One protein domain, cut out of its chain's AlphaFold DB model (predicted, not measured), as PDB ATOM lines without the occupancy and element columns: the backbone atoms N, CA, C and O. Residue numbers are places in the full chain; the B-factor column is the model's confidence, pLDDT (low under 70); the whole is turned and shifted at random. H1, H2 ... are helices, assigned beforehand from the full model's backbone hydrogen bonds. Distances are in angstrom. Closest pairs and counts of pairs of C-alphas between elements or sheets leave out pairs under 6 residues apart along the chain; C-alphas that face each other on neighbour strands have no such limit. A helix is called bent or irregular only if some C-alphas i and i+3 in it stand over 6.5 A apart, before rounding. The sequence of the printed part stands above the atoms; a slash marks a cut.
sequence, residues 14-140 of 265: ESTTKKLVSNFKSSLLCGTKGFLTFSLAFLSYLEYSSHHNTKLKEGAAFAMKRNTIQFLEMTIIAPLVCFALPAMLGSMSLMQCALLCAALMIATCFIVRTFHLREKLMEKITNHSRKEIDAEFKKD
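This is residues 14 to 140 of the 265 residues of an uncharacterized protein of Wolbachia endosymbiont of Glossina morsitans morsitans (UniProt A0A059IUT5). Two helical hairpins, H2 with H3a and H3b with H4, spread as arms from the bend of H3. H1 points away from them, and short H5, beside the end of H3a, makes a corner with H6. The printed part has 127 residues with six named helices, H1 to H6 in order, class all helix. It is flat, 50 by 47 by 22 A, and only just loose, close to compact, with a radius of gyration of the C-alphas of 17.0 A.

H1, residues 14 to 25, begins at C-alpha 14 (404.661, 475.988, 394.174). H2 is residues 30 to 50, 30.0 A. H3, residues 54 to 89, was assigned as one helix by its hydrogen bonds but is bent, C-alphas 66 and 69 being 7.8 A apart: H3a is 54 to 66, H3b 69 to 89. H4 is 94 to 114, 30.0 A; H5 117 to 125; H6 130 to 138, ending at (386.934, 484.374, 406.797).

H1 touches H4 with residues 23 to 24 alone, closest C-alphas Phe 24 and Phe 110, 6.5 A. Hairpin H2 and H3a touch at 24 degrees, closest C-alphas Ala 41 and Ala 60, 4.9 A; hairpin H3b and H4 at 34.6 degrees, a tilt only just shallow, closest C-alphas Cys 82 and Cys 97, 5.5 A. H5 touches H6, closest C-alphas Glu 123 and Arg 130, 6.5 A. Every O i to N i+4 pair is within hydrogen-bond range in H1, H2, H3a, H4, H5 and H6; in H3b 14 of 17 are.

The printed part has no cut, and its five links are tight. Mean pLDDT of the printed part is 75.6; 37 residues are under 70, among them 47 to 60 and 132 to 140.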
ATOM      1  N   GLU A  14     405.110 476.774 393.017       51.53
ATOM      2  CA  GLU A  14     404.661 475.988 394.174       51.53
ATOM      3  C   GLU A  14     403.500 476.677 394.918       51.53
ATOM      4  O   GLU A  14     402.505 476.033 395.247       51.53
ATOM      5  N   SER A  15     403.565 478.001 395.103       60.09
ATOM      6  CA  SER A  15     402.470 478.809 395.665       60.09
ATOM      7  C   SER A  15     401.228 478.830 394.761       60.09
ATOM      8  O   SER A  15     400.101 478.723 395.249       60.09
ATOM      9  N   THR A  16     401.420 478.910 393.442       62.41
ATOM     10  CA  THR A  16     400.325 478.917 392.459       62.41
ATOM     11  C   THR A  16     399.646 477.550 392.380       62.41
ATOM     12  O   THR A  16     398.420 477.482 392.410       62.41
ATOM     13  N   THR A  17     400.420 476.462 392.368       64.38
ATOM     14  CA  THR A  17     399.913 475.084 392.385       64.38
ATOM     15  C   THR A  17     399.172 474.788 393.685       64.38
ATOM     16  O   THR A  17     398.056 474.282 393.633       64.38
ATOM     17  N   LYS A  18     399.709 475.187 394.847       67.56
ATOM     18  CA  LYS A  18     399.009 475.056 396.141       67.56
ATOM     19  C   LYS A  18     397.678 475.814 396.158       67.56
ATOM     20  O   LYS A  18     396.661 475.271 396.587       67.56
ATOM     21  N   LYS A  19     397.642 477.036 395.612       70.12
ATOM     22  CA  LYS A  19     396.403 477.823 395.480       70.12
ATOM     23  C   LYS A  19     395.394 477.165 394.530       70.12
ATOM     24  O   LYS A  19     394.204 477.140 394.832       70.12
ATOM     25  N   LEU A  20     395.860 476.617 393.408       68.88
ATOM     26  CA  LEU A  20     395.023 475.906 392.438       68.88
ATOM     27  C   LEU A  20     394.411 474.640 393.053       68.88
ATOM     28  O   LEU A  20     393.208 474.423 392.937       68.88
ATOM     29  N   VAL A  21     395.224 473.852 393.759       69.06
ATOM     30  CA  VAL A  21     394.809 472.628 394.457       69.06
ATOM     31  C   VAL A  21     393.793 472.941 395.555       69.06
ATOM     32  O   VAL A  21     392.753 472.290 395.626       69.06
ATOM     33  N   SER A  22     394.033 473.976 396.363       68.56
ATOM     34  CA  SER A  22     393.076 474.444 397.375       68.56
ATOM     35  C   SER A  22     391.746 474.886 396.747       68.56
ATOM     36  O   SER A  22     390.670 474.494 397.204       68.56
ATOM     37  N   ASN A  23     391.801 475.643 395.647       67.31
ATOM     38  CA  ASN A  23     390.601 476.062 394.924       67.31
ATOM     39  C   ASN A  23     389.841 474.883 394.315       67.31
ATOM     40  O   ASN A  23     388.612 474.888 394.350       67.31
ATOM     41  N   PHE A  24     390.544 473.881 393.786       69.75
ATOM     42  CA  PHE A  24     389.936 472.672 393.243       69.75
ATOM     43  C   PHE A  24     389.231 471.859 394.332       69.75
ATOM     44  O   PHE A  24     388.040 471.589 394.186       69.75
ATOM     45  N   LYS A  25     389.915 471.562 395.452       69.19
ATOM     46  CA  LYS A  25     389.334 470.850 396.610       69.19
ATOM     47  C   LYS A  25     388.016 471.492 397.036       69.19
ATOM     48  O   LYS A  25     386.982 470.837 397.040       69.19
ATOM     49  N   SER A  26     388.036 472.806 397.264       68.00
ATOM     50  CA  SER A  26     386.848 473.549 397.692       68.00
ATOM     51  C   SER A  26     385.789 473.781 396.603       68.00
ATOM     52  O   SER A  26     384.784 474.431 396.888       68.00
ATOM     53  N   SER A  27     386.014 473.349 395.358       70.81
ATOM     54  CA  SER A  27     385.040 473.469 394.261       70.81
ATOM     55  C   SER A  27     384.268 472.173 394.009       70.81
ATOM     56  O   SER A  27     383.227 472.232 393.361       70.81
ATOM     57  N   LEU A  28     384.727 471.031 394.542       74.31
ATOM     58  CA  LEU A  28     384.177 469.704 394.238       74.31
ATOM     59  C   LEU A  28     382.674 469.582 394.513       74.31
ATOM     60  O   LEU A  28     381.951 469.038 393.685       74.31
ATOM     61  N   LEU A  29     382.193 470.110 395.642       80.56
ATOM     62  CA  LEU A  29     380.766 470.108 395.995       80.56
ATOM     63  C   LEU A  29     380.247 471.514 396.329       80.56
ATOM     64  O   LEU A  29     379.234 471.667 397.011       80.56
ATOM     65  N   CYS A  30     380.917 472.561 395.832       81.69
ATOM     66  CA  CYS A  30     380.568 473.953 396.137       81.69
ATOM     67  C   CYS A  30     379.147 474.320 395.680       81.69
ATOM     68  O   CYS A  30     378.441 475.003 396.423       81.69
ATOM     69  N   GLY A  31     378.704 473.842 394.512       78.81
ATOM     70  CA  GLY A  31     377.350 474.083 394.001       78.81
ATOM     71  C   GLY A  31     376.290 473.518 394.947       78.81
ATOM     72  O   GLY A  31     375.438 474.252 395.450       78.81
ATOM     73  N   THR A  32     376.421 472.236 395.302       83.88
ATOM     74  CA  THR A  32     375.528 471.546 396.246       83.88
ATOM     75  C   THR A  32     375.541 472.197 397.630       83.88
ATOM     76  O   THR A  32     374.481 472.498 398.183       83.88
ATOM     77  N   LYS A  33     376.728 472.479 398.189       83.56
ATOM     78  CA  LYS A  33     376.869 473.161 399.488       83.56
ATOM     79  C   LYS A  33     376.218 474.538 399.470       83.56
ATOM     80  O   LYS A  33     375.491 474.891 400.400       83.56
ATOM     81  N   GLY A  34     376.458 475.318 398.419       80.62
ATOM     82  CA  GLY A  34     375.905 476.658 398.275       80.62
ATOM     83  C   GLY A  34     374.384 476.650 398.128       80.62
ATOM     84  O   GLY A  34     373.718 477.427 398.806       80.62
ATOM     85  N   PHE A  35     373.819 475.725 397.349       86.31
ATOM     86  CA  PHE A  35     372.367 475.556 397.224       86.31
ATOM     87  C   PHE A  35     371.697 475.178 398.548       86.31
ATOM     88  O   PHE A  35     370.698 475.790 398.936       86.31
ATOM     89  N   LEU A  36     372.265 474.214 399.278       84.00
ATOM     90  CA  LEU A  36     371.742 473.810 400.582       84.00
ATOM     91  C   LEU A  36     371.875 474.943 401.613       84.00
ATOM     92  O   LEU A  36     370.931 475.219 402.351       84.00
ATOM     93  N   THR A  37     373.003 475.661 401.615       81.69
ATOM     94  CA  THR A  37     373.224 476.814 402.506       81.69
ATOM     95  C   THR A  37     372.264 477.962 402.190       81.69
ATOM     96  O   THR A  37     371.709 478.562 403.108       81.69
ATOM     97  N   PHE A  38     372.028 478.254 400.907       85.88
ATOM     98  CA  PHE A  38     371.036 479.240 400.479       85.88
ATOM     99  C   PHE A  38     369.637 478.849 400.952       85.88
ATOM    100  O   PHE A  38     368.939 479.667 401.546       85.88
ATOM    101  N   SER A  39     369.247 477.593 400.725       85.75
ATOM    102  CA  SER A  39     367.928 477.080 401.099       85.75
ATOM    103  C   SER A  39     367.715 477.174 402.608       85.75
ATOM    104  O   SER A  39     366.697 477.691 403.060       85.75
ATOM    105  N   LEU A  40     368.711 476.774 403.402       81.94
ATOM    106  CA  LEU A  40     368.656 476.886 404.858       81.94
ATOM    107  C   LEU A  40     368.561 478.346 405.325       81.94
ATOM    108  O   LEU A  40     367.771 478.660 406.218       81.94
ATOM    109  N   ALA A  41     369.325 479.246 404.699       77.75
ATOM    110  CA  ALA A  41     369.278 480.675 404.988       77.75
ATOM    111  C   ALA A  41     367.916 481.288 404.628       77.75
ATOM    112  O   ALA A  41     367.386 482.078 405.403       77.75
ATOM    113  N   PHE A  42     367.307 480.877 403.514       82.75
ATOM    114  CA  PHE A  42     365.972 481.317 403.115       82.75
ATOM    115  C   PHE A  42     364.894 480.875 404.110       82.75
ATOM    116  O   PHE A  42     364.103 481.701 404.565       82.75
ATOM    117  N   LEU A  43     364.899 479.600 404.519       80.81
ATOM    118  CA  LEU A  43     363.961 479.105 405.535       80.81
ATOM    119  C   LEU A  43     364.140 479.844 406.867       80.81
ATOM    120  O   LEU A  43     363.157 480.201 407.514       80.81
ATOM    121  N   SER A  44     365.390 480.121 407.247       73.12
ATOM    122  CA  SER A  44     365.705 480.898 408.450       73.12
ATOM    123  C   SER A  44     365.222 482.349 408.329       73.12
ATOM    124  O   SER A  44     364.637 482.880 409.264       73.12
ATOM    125  N   TYR A  45     365.392 482.988 407.167       74.94
ATOM    126  CA  TYR A  45     364.912 484.349 406.906       74.94
ATOM    127  C   TYR A  45     363.387 484.465 407.051       74.94
ATOM    128  O   TYR A  45     362.904 485.406 407.687       74.94
ATOM    129  N   LEU A  46     362.633 483.508 406.495       74.81
ATOM    130  CA  LEU A  46     361.173 483.460 406.633       74.81
ATOM    131  C   LEU A  46     360.754 483.341 408.103       74.81
ATOM    132  O   LEU A  46     359.869 484.065 408.563       74.81
ATOM    133  N   GLU A  47     361.439 482.479 408.851       68.81
ATOM    134  CA  GLU A  47     361.204 482.287 410.281       68.81
ATOM    135  C   GLU A  47     361.514 483.560 411.089       68.81
ATOM    136  O   GLU A  47     360.669 484.037 411.848       68.81
ATOM    137  N   TYR A  48     362.671 484.191 410.867       65.38
ATOM    138  CA  TYR A  48     363.059 485.418 411.571       65.38
ATOM    139  C   TYR A  48     362.163 486.609 411.246       65.38
ATOM    140  O   TYR A  48     361.900 487.439 412.120       65.38
ATOM    141  N   SER A  49     361.653 486.687 410.013       66.06
ATOM    142  CA  SER A  49     360.680 487.715 409.649       66.06
ATOM    143  C   SER A  49     359.363 487.533 410.409       66.06
ATOM    144  O   SER A  49     358.748 488.525 410.790       66.06
ATOM    145  N   SER A  50     358.966 486.289 410.696       64.81
ATOM    146  CA  SER A  50     357.798 486.007 411.538       64.81
ATOM    147  C   SER A  50     358.033 486.361 413.011       64.81
ATOM    148  O   SER A  50     357.084 486.747 413.687       64.81
ATOM    149  N   HIS A  51     359.268 486.248 413.510       59.97
ATOM    150  CA  HIS A  51     359.626 486.483 414.918       59.97
ATOM    151  C   HIS A  51     360.176 487.892 415.222       59.97
ATOM    152  O   HIS A  51     360.590 488.150 416.348       59.97
ATOM    153  N   HIS A  52     360.187 488.806 414.241       61.09
ATOM    154  CA  HIS A  52     360.677 490.192 414.380       61.09
ATOM    155  C   HIS A  52     362.136 490.296 414.875       61.09
ATOM    156  O   HIS A  52     362.548 491.313 415.432       61.09
ATOM    157  N   ASN A  53     362.952 489.263 414.638       65.06
ATOM    158  CA  ASN A  53     364.365 489.270 415.008       65.06
ATOM    159  C   ASN A  53     365.208 489.873 413.874       65.06
ATOM    160  O   ASN A  53     365.571 489.189 412.915       65.06
ATOM    161  N   THR A  54     365.498 491.170 413.972       64.81
ATOM    162  CA  THR A  54     366.159 491.944 412.908       64.81
ATOM    163  C   THR A  54     367.599 491.502 412.648       64.81
ATOM    164  O   THR A  54     367.966 491.310 411.492       64.81
ATOM    165  N   LYS A  55     368.388 491.232 413.695       64.94
ATOM    166  CA  LYS A  55     369.796 490.811 413.557       64.94
ATOM    167  C   LYS A  55     369.940 489.454 412.865       64.94
ATOM    168  O   LYS A  55     370.734 489.305 411.937       64.94
ATOM    169  N   LEU A  56     369.154 488.462 413.284       64.69
ATOM    170  CA  LEU A  56     369.204 487.129 412.675       64.69
ATOM    171  C   LEU A  56     368.663 487.139 411.239       64.69
ATOM    172  O   LEU A  56     369.196 486.452 410.364       64.69
ATOM    173  N   LYS A  57     367.647 487.967 410.975       66.31
ATOM    174  CA  LYS A  57     367.119 488.201 409.628       66.31
ATOM    175  C   LYS A  57     368.178 488.787 408.691       66.31
ATOM    176  O   LYS A  57     368.304 488.316 407.562       66.31
ATOM    177  N   GLU A  58     368.950 489.771 409.147       67.38
ATOM    178  CA  GLU A  58     370.055 490.359 408.377       67.38
ATOM    179  C   GLU A  58     371.156 489.335 408.082       67.38
ATOM    180  O   GLU A  58     371.593 489.223 406.934       67.38
ATOM    181  N   GLY A  59     371.538 488.519 409.072       67.38
ATOM    182  CA  GLY A  59     372.504 487.432 408.884       67.38
ATOM    183  C   GLY A  59     372.037 486.388 407.862       67.38
ATOM    184  O   GLY A  59     372.794 486.002 406.968       67.38
ATOM    185  N   ALA A  60     370.766 485.979 407.930       69.88
ATOM    186  CA  ALA A  60     370.170 485.067 406.954       69.88
ATOM    187  C   ALA A  60     370.118 485.684 405.545       69.88
ATOM    188  O   ALA A  60     370.489 485.032 404.568       69.88
ATOM    189  N   ALA A  61     369.737 486.959 405.431       74.25
ATOM    190  CA  ALA A  61     369.719 487.674 404.156       74.25
ATOM    191  C   ALA A  61     371.125 487.807 403.547       74.25
ATOM    192  O   ALA A  61     371.297 487.643 402.336       74.25
ATOM    193  N   PHE A  62     372.144 488.061 404.373       73.44
ATOM    194  CA  PHE A  62     373.535 488.064 403.932       73.44
ATOM    195  C   PHE A  62     373.949 486.683 403.418       73.44
ATOM    196  O   PHE A  62     374.472 486.579 402.309       73.44
ATOM    197  N   ALA A  63     373.654 485.613 404.165       71.12
ATOM    198  CA  ALA A  63     373.960 484.242 403.758       71.12
ATOM    199  C   ALA A  63     373.254 483.833 402.453       71.12
ATOM    200  O   ALA A  63     373.864 483.156 401.621       71.12
ATOM    201  N   MET A  64     372.015 484.287 402.232       77.62
ATOM    202  CA  MET A  64     371.321 484.124 400.951       77.62
ATOM    203  C   MET A  64     372.081 484.825 399.823       77.62
ATOM    204  O   MET A  64     372.508 484.158 398.885       77.62
ATOM    205  N   LYS A  65     372.342 486.139 399.940       79.75
ATOM    206  CA  LYS A  65     373.087 486.918 398.926       79.75
ATOM    207  C   LYS A  65     374.443 486.289 398.609       79.75
ATOM    208  O   LYS A  65     374.834 486.186 397.447       79.75
ATOM    209  N   ARG A  66     375.126 485.797 399.646       76.12
ATOM    210  CA  ARG A  66     376.412 485.111 399.547       76.12
ATOM    211  C   ARG A  66     376.317 483.861 398.671       76.12
ATOM    212  O   ARG A  66     377.287 483.554 397.994       76.12
ATOM    213  N   ASN A  67     375.231 483.093 398.725       80.25
ATOM    214  CA  ASN A  67     375.109 481.790 398.051       80.25
ATOM    215  C   ASN A  67     374.199 481.814 396.808       80.25
ATOM    216  O   ASN A  67     373.923 480.762 396.234       80.25
ATOM    217  N   THR A  68     373.750 482.993 396.361       83.12
ATOM    218  CA  THR A  68     372.848 483.135 395.206       83.12
ATOM    219  C   THR A  68     373.415 482.522 393.925       83.12
ATOM    220  O   THR A  68     372.672 481.893 393.180       83.12
ATOM    221  N   ILE A  69     374.720 482.669 393.661       82.38
ATOM    222  CA  ILE A  69     375.339 482.118 392.443       82.38
ATOM    223  C   ILE A  69     375.236 480.590 392.443       82.38
ATOM    224  O   ILE A  69     374.732 480.019 391.483       82.38
ATOM    225  N   GLN A  70     375.645 479.942 393.535       82.06
ATOM    226  CA  GLN A  70     375.584 478.484 393.672       82.06
ATOM    227  C   GLN A  70     374.137 477.964 393.656       82.06
ATOM    228  O   GLN A  70     373.862 476.880 393.146       82.06
ATOM    229  N   PHE A  71     373.192 478.741 394.193       85.38
ATOM    230  CA  PHE A  71     371.771 478.415 394.113       85.38
ATOM    231  C   PHE A  71     371.259 478.432 392.665       85.38
ATOM    232  O   PHE A  71     370.609 477.476 392.237       85.38
ATOM    233  N   LEU A  72     371.571 479.484 391.901       86.12
ATOM    234  CA  LEU A  72     371.199 479.587 390.487       86.12
ATOM    235  C   LEU A  72     371.871 478.500 389.648       86.12
ATOM    236  O   LEU A  72     371.222 477.903 388.798       86.12
ATOM    237  N   GLU A  73     373.138 478.205 389.923       85.12
ATOM    238  CA  GLU A  73     373.895 477.133 389.278       85.12
ATOM    239  C   GLU A  73     373.168 475.787 389.395       85.12
ATOM    240  O   GLU A  73     372.837 475.184 388.377       85.12
ATOM    241  N   MET A  74     372.827 475.358 390.614       83.62
ATOM    242  CA  MET A  74     372.083 474.110 390.836       83.62
ATOM    243  C   MET A  74     370.690 474.137 390.197       83.62
ATOM    244  O   MET A  74     370.261 473.150 389.599       83.62
ATOM    245  N   THR A  75     369.990 475.268 390.303       85.44
ATOM    246  CA  THR A  75     368.609 475.418 389.812       85.44
ATOM    247  C   THR A  75     368.531 475.455 388.285       85.44
ATOM    248  O   THR A  75     367.500 475.104 387.723       85.44
ATOM    249  N   ILE A  76     369.603 475.859 387.597       86.62
ATOM    250  CA  ILE A  76     369.647 475.949 386.130       86.62
ATOM    251  C   ILE A  76     370.304 474.705 385.526       86.62
ATOM    252  O   ILE A  76     369.736 474.097 384.619       86.62
ATOM    253  N   ILE A  77     371.481 474.303 386.019       85.75
ATOM    254  CA  ILE A  77     372.269 473.216 385.420       85.75
ATOM    255  C   ILE A  77     371.547 471.878 385.575       85.75
ATOM    256  O   ILE A  77     371.409 471.157 384.591       85.75
ATOM    257  N   ALA A  78     371.053 471.547 386.773       83.19
ATOM    258  CA  ALA A  78     370.453 470.234 386.996       83.19
ATOM    259  C   ALA A  78     369.200 470.010 386.127       83.19
ATOM    260  O   ALA A  78     369.129 468.966 385.474       83.19
ATOM    261  N   PRO A  79     368.249 470.962 386.007       84.25
ATOM    262  CA  PRO A  79     367.112 470.761 385.118       84.25
ATOM    263  C   PRO A  79     367.476 470.758 383.633       84.25
ATOM    264  O   PRO A  79     366.939 469.955 382.866       84.25
ATOM    265  N   LEU A  80     368.411 471.619 383.222       85.12
ATOM    266  CA  LEU A  80     368.875 471.675 381.838       85.12
ATOM    267  C   LEU A  80     369.506 470.343 381.413       85.12
ATOM    268  O   LEU A  80     369.200 469.823 380.343       85.12
ATOM    269  N   VAL A  81     370.359 469.770 382.258       83.88
ATOM    270  CA  VAL A  81     371.132 468.569 381.925       83.88
ATOM    271  C   VAL A  81     370.347 467.283 382.168       83.88
ATOM    272  O   VAL A  81     370.503 466.351 381.387       83.88
ATOM    273  N   CYS A  82     369.478 467.216 383.184       81.69
ATOM    274  CA  CYS A  82     368.718 465.990 383.479       81.69
ATOM    275  C   CYS A  82     367.331 465.919 382.847       81.69
ATOM    276  O   CYS A  82     366.787 464.820 382.773       81.69
ATOM    277  N   PHE A  83     366.763 467.030 382.369       82.12
ATOM    278  CA  PHE A  83     365.450 467.009 381.715       82.12
ATOM    279  C   PHE A  83     365.493 467.548 380.285       82.12
ATOM    280  O   PHE A  83     365.027 466.864 379.378       82.12
ATOM    281  N   ALA A  84     366.085 468.724 380.046       83.31
ATOM    282  CA  ALA A  84     366.060 469.325 378.707       83.31
ATOM    283  C   ALA A  84     366.983 468.601 377.710       83.31
ATOM    284  O   ALA A  84     366.552 468.240 376.619       83.31
ATOM    285  N   LEU A  85     368.234 468.331 378.089       82.38
ATOM    286  CA  LEU A  85     369.215 467.634 377.245       82.38
ATOM    287  C   LEU A  85     368.763 466.218 376.829       82.38
ATOM    288  O   LEU A  85     368.807 465.930 375.631       82.38
ATOM    289  N   PRO A  86     368.262 465.355 377.738       83.06
ATOM    290  CA  PRO A  86     367.737 464.042 377.367       83.06
ATOM    291  C   PRO A  86     366.486 464.126 376.485       83.06
ATOM    292  O   PRO A  86     366.305 463.298 375.597       83.06
ATOM    293  N   ALA A  87     365.639 465.144 376.685       81.50
ATOM    294  CA  ALA A  87     364.477 465.379 375.828       81.50
ATOM    295  C   ALA A  87     364.865 465.818 374.403       81.50
ATOM    296  O   ALA A  87     364.126 465.538 373.463       81.50
ATOM    297  N   MET A  88     366.015 466.484 374.229       82.12
ATOM    298  CA  MET A  88     366.494 466.966 372.925       82.12
ATOM    299  C   MET A  88     367.375 465.961 372.169       82.12
ATOM    300  O   MET A  88     367.307 465.904 370.944       82.12
ATOM    301  N   LEU A  89     368.223 465.201 372.868       78.81
ATOM    302  CA  LEU A  89     369.238 464.325 372.258       78.81
ATOM    303  C   LEU A  89     368.873 462.831 372.287       78.81
ATOM    304  O   LEU A  89     369.617 462.011 371.749       78.81
ATOM    305  N   GLY A  90     367.740 462.465 372.894       71.75
ATOM    306  CA  GLY A  90     367.365 461.072 373.130       71.75
ATOM    307  C   GLY A  90     367.969 460.508 374.421       71.75
ATOM    308  O   GLY A  90     368.635 461.212 375.181       71.75
ATOM    309  N   SER A  91     367.690 459.230 374.703       70.31
ATOM    310  CA  SER A  91     367.899 458.619 376.022       70.31
ATOM    311  C   SER A  91     369.341 458.751 376.531       70.31
ATOM    312  O   SER A  91     370.229 458.002 376.124       70.31
ATOM    313  N   MET A  92     369.553 459.659 377.482       75.12
ATOM    314  CA  MET A  92     370.714 459.659 378.366       75.12
ATOM    315  C   MET A  92     370.397 458.843 379.613       75.12
ATOM    316  O   MET A  92     369.329 458.982 380.212       75.12
ATOM    317  N   SER A  93     371.344 458.013 380.039       80.56
ATOM    318  CA  SER A  93     371.227 457.336 381.331       80.56
ATOM    319  C   SER A  93     371.336 458.340 382.487       80.56
ATOM    320  O   SER A  93     372.035 459.353 382.391       80.56
ATOM    321  N   LEU A  94     370.706 458.030 383.624       77.25
ATOM    322  CA  LEU A  94     370.799 458.846 384.844       77.25
ATOM    323  C   LEU A  94     372.253 459.075 385.285       77.25
ATOM    324  O   LEU A  94     372.601 460.161 385.743       77.25
ATOM    325  N   MET A  95     373.114 458.072 385.097       80.56
ATOM    326  CA  MET A  95     374.533 458.159 385.444       80.56
ATOM    327  C   MET A  95     375.279 459.172 384.569       80.56
ATOM    328  O   MET A  95     376.068 459.964 385.081       80.56
ATOM    329  N   GLN A  96     374.996 459.200 383.263       83.44
ATOM    330  CA  GLN A  96     375.568 460.198 382.354       83.44
ATOM    331  C   GLN A  96     375.084 461.608 382.695       83.44
ATOM    332  O   GLN A  96     375.907 462.525 382.702       83.44
ATOM    333  N   CYS A  97     373.802 461.781 383.050       83.50
ATOM    334  CA  CYS A  97     373.331 463.084 383.527       83.50
ATOM    335  C   CYS A  97     374.096 463.520 384.782       83.50
ATOM    336  O   CYS A  97     374.627 464.628 384.832       83.50
ATOM    337  N   ALA A  98     374.182 462.643 385.787       80.75
ATOM    338  CA  ALA A  98     374.825 462.962 387.056       80.75
ATOM    339  C   ALA A  98     376.292 463.386 386.869       80.75
ATOM    340  O   ALA A  98     376.728 464.363 387.476       80.75
ATOM    341  N   LEU A  99     377.029 462.704 385.987       85.06
ATOM    342  CA  LEU A  99     378.419 463.038 385.668       85.06
ATOM    343  C   LEU A  99     378.550 464.379 384.937       85.06
ATOM    344  O   LEU A  99     379.404 465.184 385.305       85.06
ATOM    345  N   LEU A 100     377.704 464.641 383.934       85.88
ATOM    346  CA  LEU A 100     377.709 465.915 383.205       85.88
ATOM    347  C   LEU A 100     377.342 467.088 384.118       85.88
ATOM    348  O   LEU A 100     378.033 468.107 384.108       85.88
ATOM    349  N   CYS A 101     376.317 466.923 384.956       85.25
ATOM    350  CA  CYS A 101     375.965 467.880 386.000       85.25
ATOM    351  C   CYS A 101     377.156 468.142 386.919       85.25
ATOM    352  O   CYS A 101     377.546 469.293 387.098       85.25
ATOM    353  N   ALA A 102     377.757 467.089 387.483       82.81
ATOM    354  CA  ALA A 102     378.881 467.226 388.405       82.81
ATOM    355  C   ALA A 102     380.055 467.971 387.755       82.81
ATOM    356  O   ALA A 102     380.582 468.911 388.346       82.81
ATOM    357  N   ALA A 103     380.419 467.619 386.521       86.00
ATOM    358  CA  ALA A 103     381.503 468.273 385.795       86.00
ATOM    359  C   ALA A 103     381.228 469.767 385.547       86.00
ATOM    360  O   ALA A 103     382.092 470.605 385.818       86.00
ATOM    361  N   LEU A 104     380.024 470.113 385.076       85.94
ATOM    362  CA  LEU A 104     379.633 471.505 384.825       85.94
ATOM    363  C   LEU A 104     379.587 472.329 386.112       85.94
ATOM    364  O   LEU A 104     380.021 473.482 386.112       85.94
ATOM    365  N   MET A 105     379.113 471.740 387.210       84.62
ATOM    366  CA  MET A 105     379.055 472.419 388.503       84.62
ATOM    367  C   MET A 105     380.455 472.668 389.069       84.62
ATOM    368  O   MET A 105     380.798 473.788 389.442       84.62
ATOM    369  N   ILE A 106     381.330 471.659 389.039       83.94
ATOM    370  CA  ILE A 106     382.726 471.818 389.471       83.94
ATOM    371  C   ILE A 106     383.420 472.909 388.647       83.94
ATOM    372  O   ILE A 106     384.079 473.780 389.219       83.94
ATOM    373  N   ALA A 107     383.244 472.903 387.321       83.88
ATOM    374  CA  ALA A 107     383.829 473.910 386.438       83.88
ATOM    375  C   ALA A 107     383.303 475.322 386.743       83.88
ATOM    376  O   ALA A 107     384.089 476.265 386.869       83.88
ATOM    377  N   THR A 108     381.989 475.468 386.917       84.44
ATOM    378  CA  THR A 108     381.355 476.759 387.221       84.44
ATOM    379  C   THR A 108     381.820 477.290 388.576       84.44
ATOM    380  O   THR A 108     382.291 478.427 388.666       84.44
ATOM    381  N   CYS A 109     381.798 476.449 389.611       83.38
ATOM    382  CA  CYS A 109     382.311 476.776 390.941       83.38
ATOM    383  C   CYS A 109     383.789 477.185 390.914       83.38
ATOM    384  O   CYS A 109     384.172 478.179 391.545       83.38
ATOM    385  N   PHE A 110     384.613 476.471 390.146       79.56
ATOM    386  CA  PHE A 110     386.030 476.783 389.994       79.56
ATOM    387  C   PHE A 110     386.251 478.154 389.339       79.56
ATOM    388  O   PHE A 110     387.070 478.939 389.825       79.56
ATOM    389  N   ILE A 111     385.496 478.486 388.285       82.56
ATOM    390  CA  ILE A 111     385.543 479.802 387.623       82.56
ATOM    391  C   ILE A 111     385.115 480.903 388.600       82.56
ATOM    392  O   ILE A 111     385.831 481.893 388.771       82.56
ATOM    393  N   VAL A 112     383.988 480.718 389.294       79.19
ATOM    394  CA  VAL A 112     383.464 481.683 390.278       79.19
ATOM    395  C   VAL A 112     384.505 481.999 391.350       79.19
ATOM    396  O   VAL A 112     384.699 483.172 391.683       79.19
ATOM    397  N   ARG A 113     385.202 480.975 391.854       76.38
ATOM    398  CA  ARG A 113     386.241 481.116 392.882       76.38
ATOM    399  C   ARG A 113     387.529 481.730 392.338       76.38
ATOM    400  O   ARG A 113     388.131 482.566 393.002       76.38
ATOM    401  N   THR A 114     387.935 481.350 391.130       74.19
ATOM    402  CA  THR A 114     389.165 481.852 390.497       74.19
ATOM    403  C   THR A 114     389.074 483.344 390.178       74.19
ATOM    404  O   THR A 114     390.033 484.081 390.403       74.19
ATOM    405  N   PHE A 115     387.915 483.813 389.709       79.69
ATOM    406  CA  PHE A 115     387.699 485.217 389.340       79.69
ATOM    407  C   PHE A 115     387.072 486.072 390.449       79.69
ATOM    408  O   PHE A 115     386.758 487.246 390.209       79.69
ATOM    409  N   HIS A 116     386.891 485.507 391.647       78.06
ATOM    410  CA  HIS A 116     386.246 486.161 392.785       78.06
ATOM    411  C   HIS A 116     384.883 486.792 392.438       78.06
ATOM    412  O   HIS A 116     384.564 487.916 392.845       78.06
ATOM    413  N   LEU A 117     384.091 486.101 391.606       79.50
ATOM    414  CA  LEU A 117     382.811 486.622 391.111       79.50
ATOM    415  C   LEU A 117     381.801 486.792 392.245       79.50
ATOM    416  O   LEU A 117     380.992 487.716 392.222       79.50
ATOM    417  N   ARG A 118     381.881 485.924 393.257       75.50
ATOM    418  CA  ARG A 118     381.028 485.958 394.446       75.50
ATOM    419  C   ARG A 118     381.227 487.245 395.237       75.50
ATOM    420  O   ARG A 118     380.263 487.906 395.605       75.50
ATOM    421  N   GLU A 119     382.474 487.605 395.479       79.19
ATOM    422  CA  GLU A 119     382.840 488.791 396.236       79.19
ATOM    423  C   GLU A 119     382.534 490.068 395.444       79.19
ATOM    424  O   GLU A 119     381.955 490.995 395.999       79.19
ATOM    425  N   LYS A 120     382.806 490.083 394.127       80.31
ATOM    426  CA  LYS A 120     382.409 491.195 393.239       80.31
ATOM    427  C   LYS A 120     380.894 491.409 393.219       80.31
ATOM    428  O   LYS A 120     380.423 492.542 393.202       80.31
ATOM    429  N   LEU A 121     380.120 490.324 393.216       78.75
ATOM    430  CA  LEU A 121     378.664 490.406 393.290       78.75
ATOM    431  C   LEU A 121     378.212 490.972 394.644       78.75
ATOM    432  O   LEU A 121     377.318 491.815 394.681       78.75
ATOM    433  N   MET A 122     378.849 490.558 395.743       74.94
ATOM    434  CA  MET A 122     378.555 491.082 397.079       74.94
ATOM    435  C   MET A 122     378.875 492.573 397.205       74.94
ATOM    436  O   MET A 122     378.030 493.307 397.706       74.94
ATOM    437  N   GLU A 123     380.011 493.045 396.692       76.06
ATOM    438  CA  GLU A 123     380.352 494.481 396.645       76.06
ATOM    439  C   GLU A 123     379.313 495.306 395.867       76.06
ATOM    440  O   GLU A 123     379.070 496.464 396.179       76.06
ATOM    441  N   LYS A 124     378.682 494.717 394.844       79.81
ATOM    442  CA  LYS A 124     377.665 495.406 394.038       79.81
ATOM    443  C   LYS A 124     376.288 495.439 394.709       79.81
ATOM    444  O   LYS A 124     375.528 496.379 394.502       79.81
ATOM    445  N   ILE A 125     375.935 494.391 395.456       73.19
ATOM    446  CA  ILE A 125     374.605 494.228 396.082       73.19
ATOM    447  C   ILE A 125     374.583 494.751 397.529       73.19
ATOM    448  O   ILE A 125     373.516 494.970 398.112       73.19
ATOM    449  N   THR A 126     375.751 494.924 398.141       65.81
ATOM    450  CA  THR A 126     375.907 495.439 399.500       65.81
ATOM    451  C   THR A 126     376.860 496.622 399.474       65.81
ATOM    452  O   THR A 126     377.881 496.555 398.808       65.81
ATOM    453  N   ASN A 127     376.578 497.685 400.228       69.81
ATOM    454  CA  ASN A 127     377.476 498.843 400.343       69.81
ATOM    455  C   ASN A 127     378.746 498.534 401.176       69.81
ATOM    456  O   ASN A 127     379.338 499.441 401.754       69.81
ATOM    457  N   HIS A 128     379.131 497.259 401.291       72.56
ATOM    458  CA  HIS A 128     380.272 496.807 402.079       72.56
ATOM    459  C   HIS A 128     381.566 496.893 401.283       72.56
ATOM    460  O   HIS A 128     381.613 496.597 400.087       72.56
ATOM    461  N   SER A 129     382.648 497.240 401.978       73.12
ATOM    462  CA  SER A 129     383.981 497.210 401.386       73.12
ATOM    463  C   SER A 129     384.445 495.769 401.141       73.12
ATOM    464  O   SER A 129     384.069 494.835 401.853       73.12
ATOM    465  N   ARG A 130     385.345 495.570 400.168       70.88
ATOM    466  CA  ARG A 130     385.947 494.252 399.912       70.88
ATOM    467  C   ARG A 130     386.596 493.655 401.166       70.88
ATOM    468  O   ARG A 130     386.461 492.468 401.438       70.88
ATOM    469  N   LYS A 131     387.230 494.490 401.991       72.06
ATOM    470  CA  LYS A 131     387.846 494.053 403.252       72.06
ATOM    471  C   LYS A 131     386.817 493.524 404.255       72.06
ATOM    472  O   LYS A 131     387.098 492.527 404.915       72.06
ATOM    473  N   GLU A 132     385.644 494.149 404.354       69.19
ATOM    474  CA  GLU A 132     384.541 493.663 405.197       69.19
ATOM    475  C   GLU A 132     383.987 492.334 404.685       69.19
ATOM    476  O   GLU A 132     383.807 491.407 405.468       69.19
ATOM    477  N   ILE A 133     383.786 492.208 403.370       65.62
ATOM    478  CA  ILE A 133     383.291 490.973 402.745       65.62
ATOM    479  C   ILE A 133     384.282 489.826 402.958       65.62
ATOM    480  O   ILE A 133     383.884 488.735 403.364       65.62
ATOM    481  N   ASP A 134     385.575 490.073 402.746       65.88
ATOM    482  CA  ASP A 134     386.622 489.074 402.956       65.88
ATOM    483  C   ASP A 134     386.733 488.684 404.439       65.88
ATOM    484  O   ASP A 134     386.938 487.510 404.751       65.88
ATOM    485  N   ALA A 135     386.565 489.634 405.366       65.00
ATOM    486  CA  ALA A 135     386.520 489.349 406.799       65.00
ATOM    487  C   ALA A 135     385.297 488.494 407.164       65.00
ATOM    488  O   ALA A 135     385.435 487.514 407.892       65.00
ATOM    489  N   GLU A 136     384.124 488.801 406.610       62.12
ATOM    490  CA  GLU A 136     382.895 488.033 406.831       62.12
ATOM    491  C   GLU A 136     382.960 486.636 406.194       62.12
ATOM    492  O   GLU A 136     382.366 485.682 406.688       62.12
ATOM    493  N   PHE A 137     383.721 486.479 405.109       63.09
ATOM    494  CA  PHE A 137     383.950 485.183 404.470       63.09
ATOM    495  C   PHE A 137     384.963 484.331 405.239       63.09
ATOM    496  O   PHE A 137     384.854 483.103 405.191       63.09
ATOM    497  N   LYS A 138     385.919 484.982 405.918       58.66
ATOM    498  CA  LYS A 138     386.934 484.374 406.797       58.66
ATOM    499  C   LYS A 138     386.429 484.063 408.198       58.66
ATOM    500  O   LYS A 138     387.061 483.259 408.878       58.66
ATOM    501  N   LYS A 139     385.330 484.684 408.639       56.53
ATOM    502  CA  LYS A 139     384.582 484.225 409.812       56.53
ATOM    503  C   LYS A 139     384.057 482.835 409.478       56.53
ATOM    504  O   LYS A 139     383.016 482.660 408.848       56.53
ATOM    505  N   ASP A 140     384.871 481.848 409.820       42.34
ATOM    506  CA  ASP A 140     384.568 480.445 409.653       42.34
ATOM    507  C   ASP A 140     383.439 480.127 410.623       42.34
ATOM    508  O   ASP A 140     383.641 479.942 411.818       42.34
TER     509      ASP A 140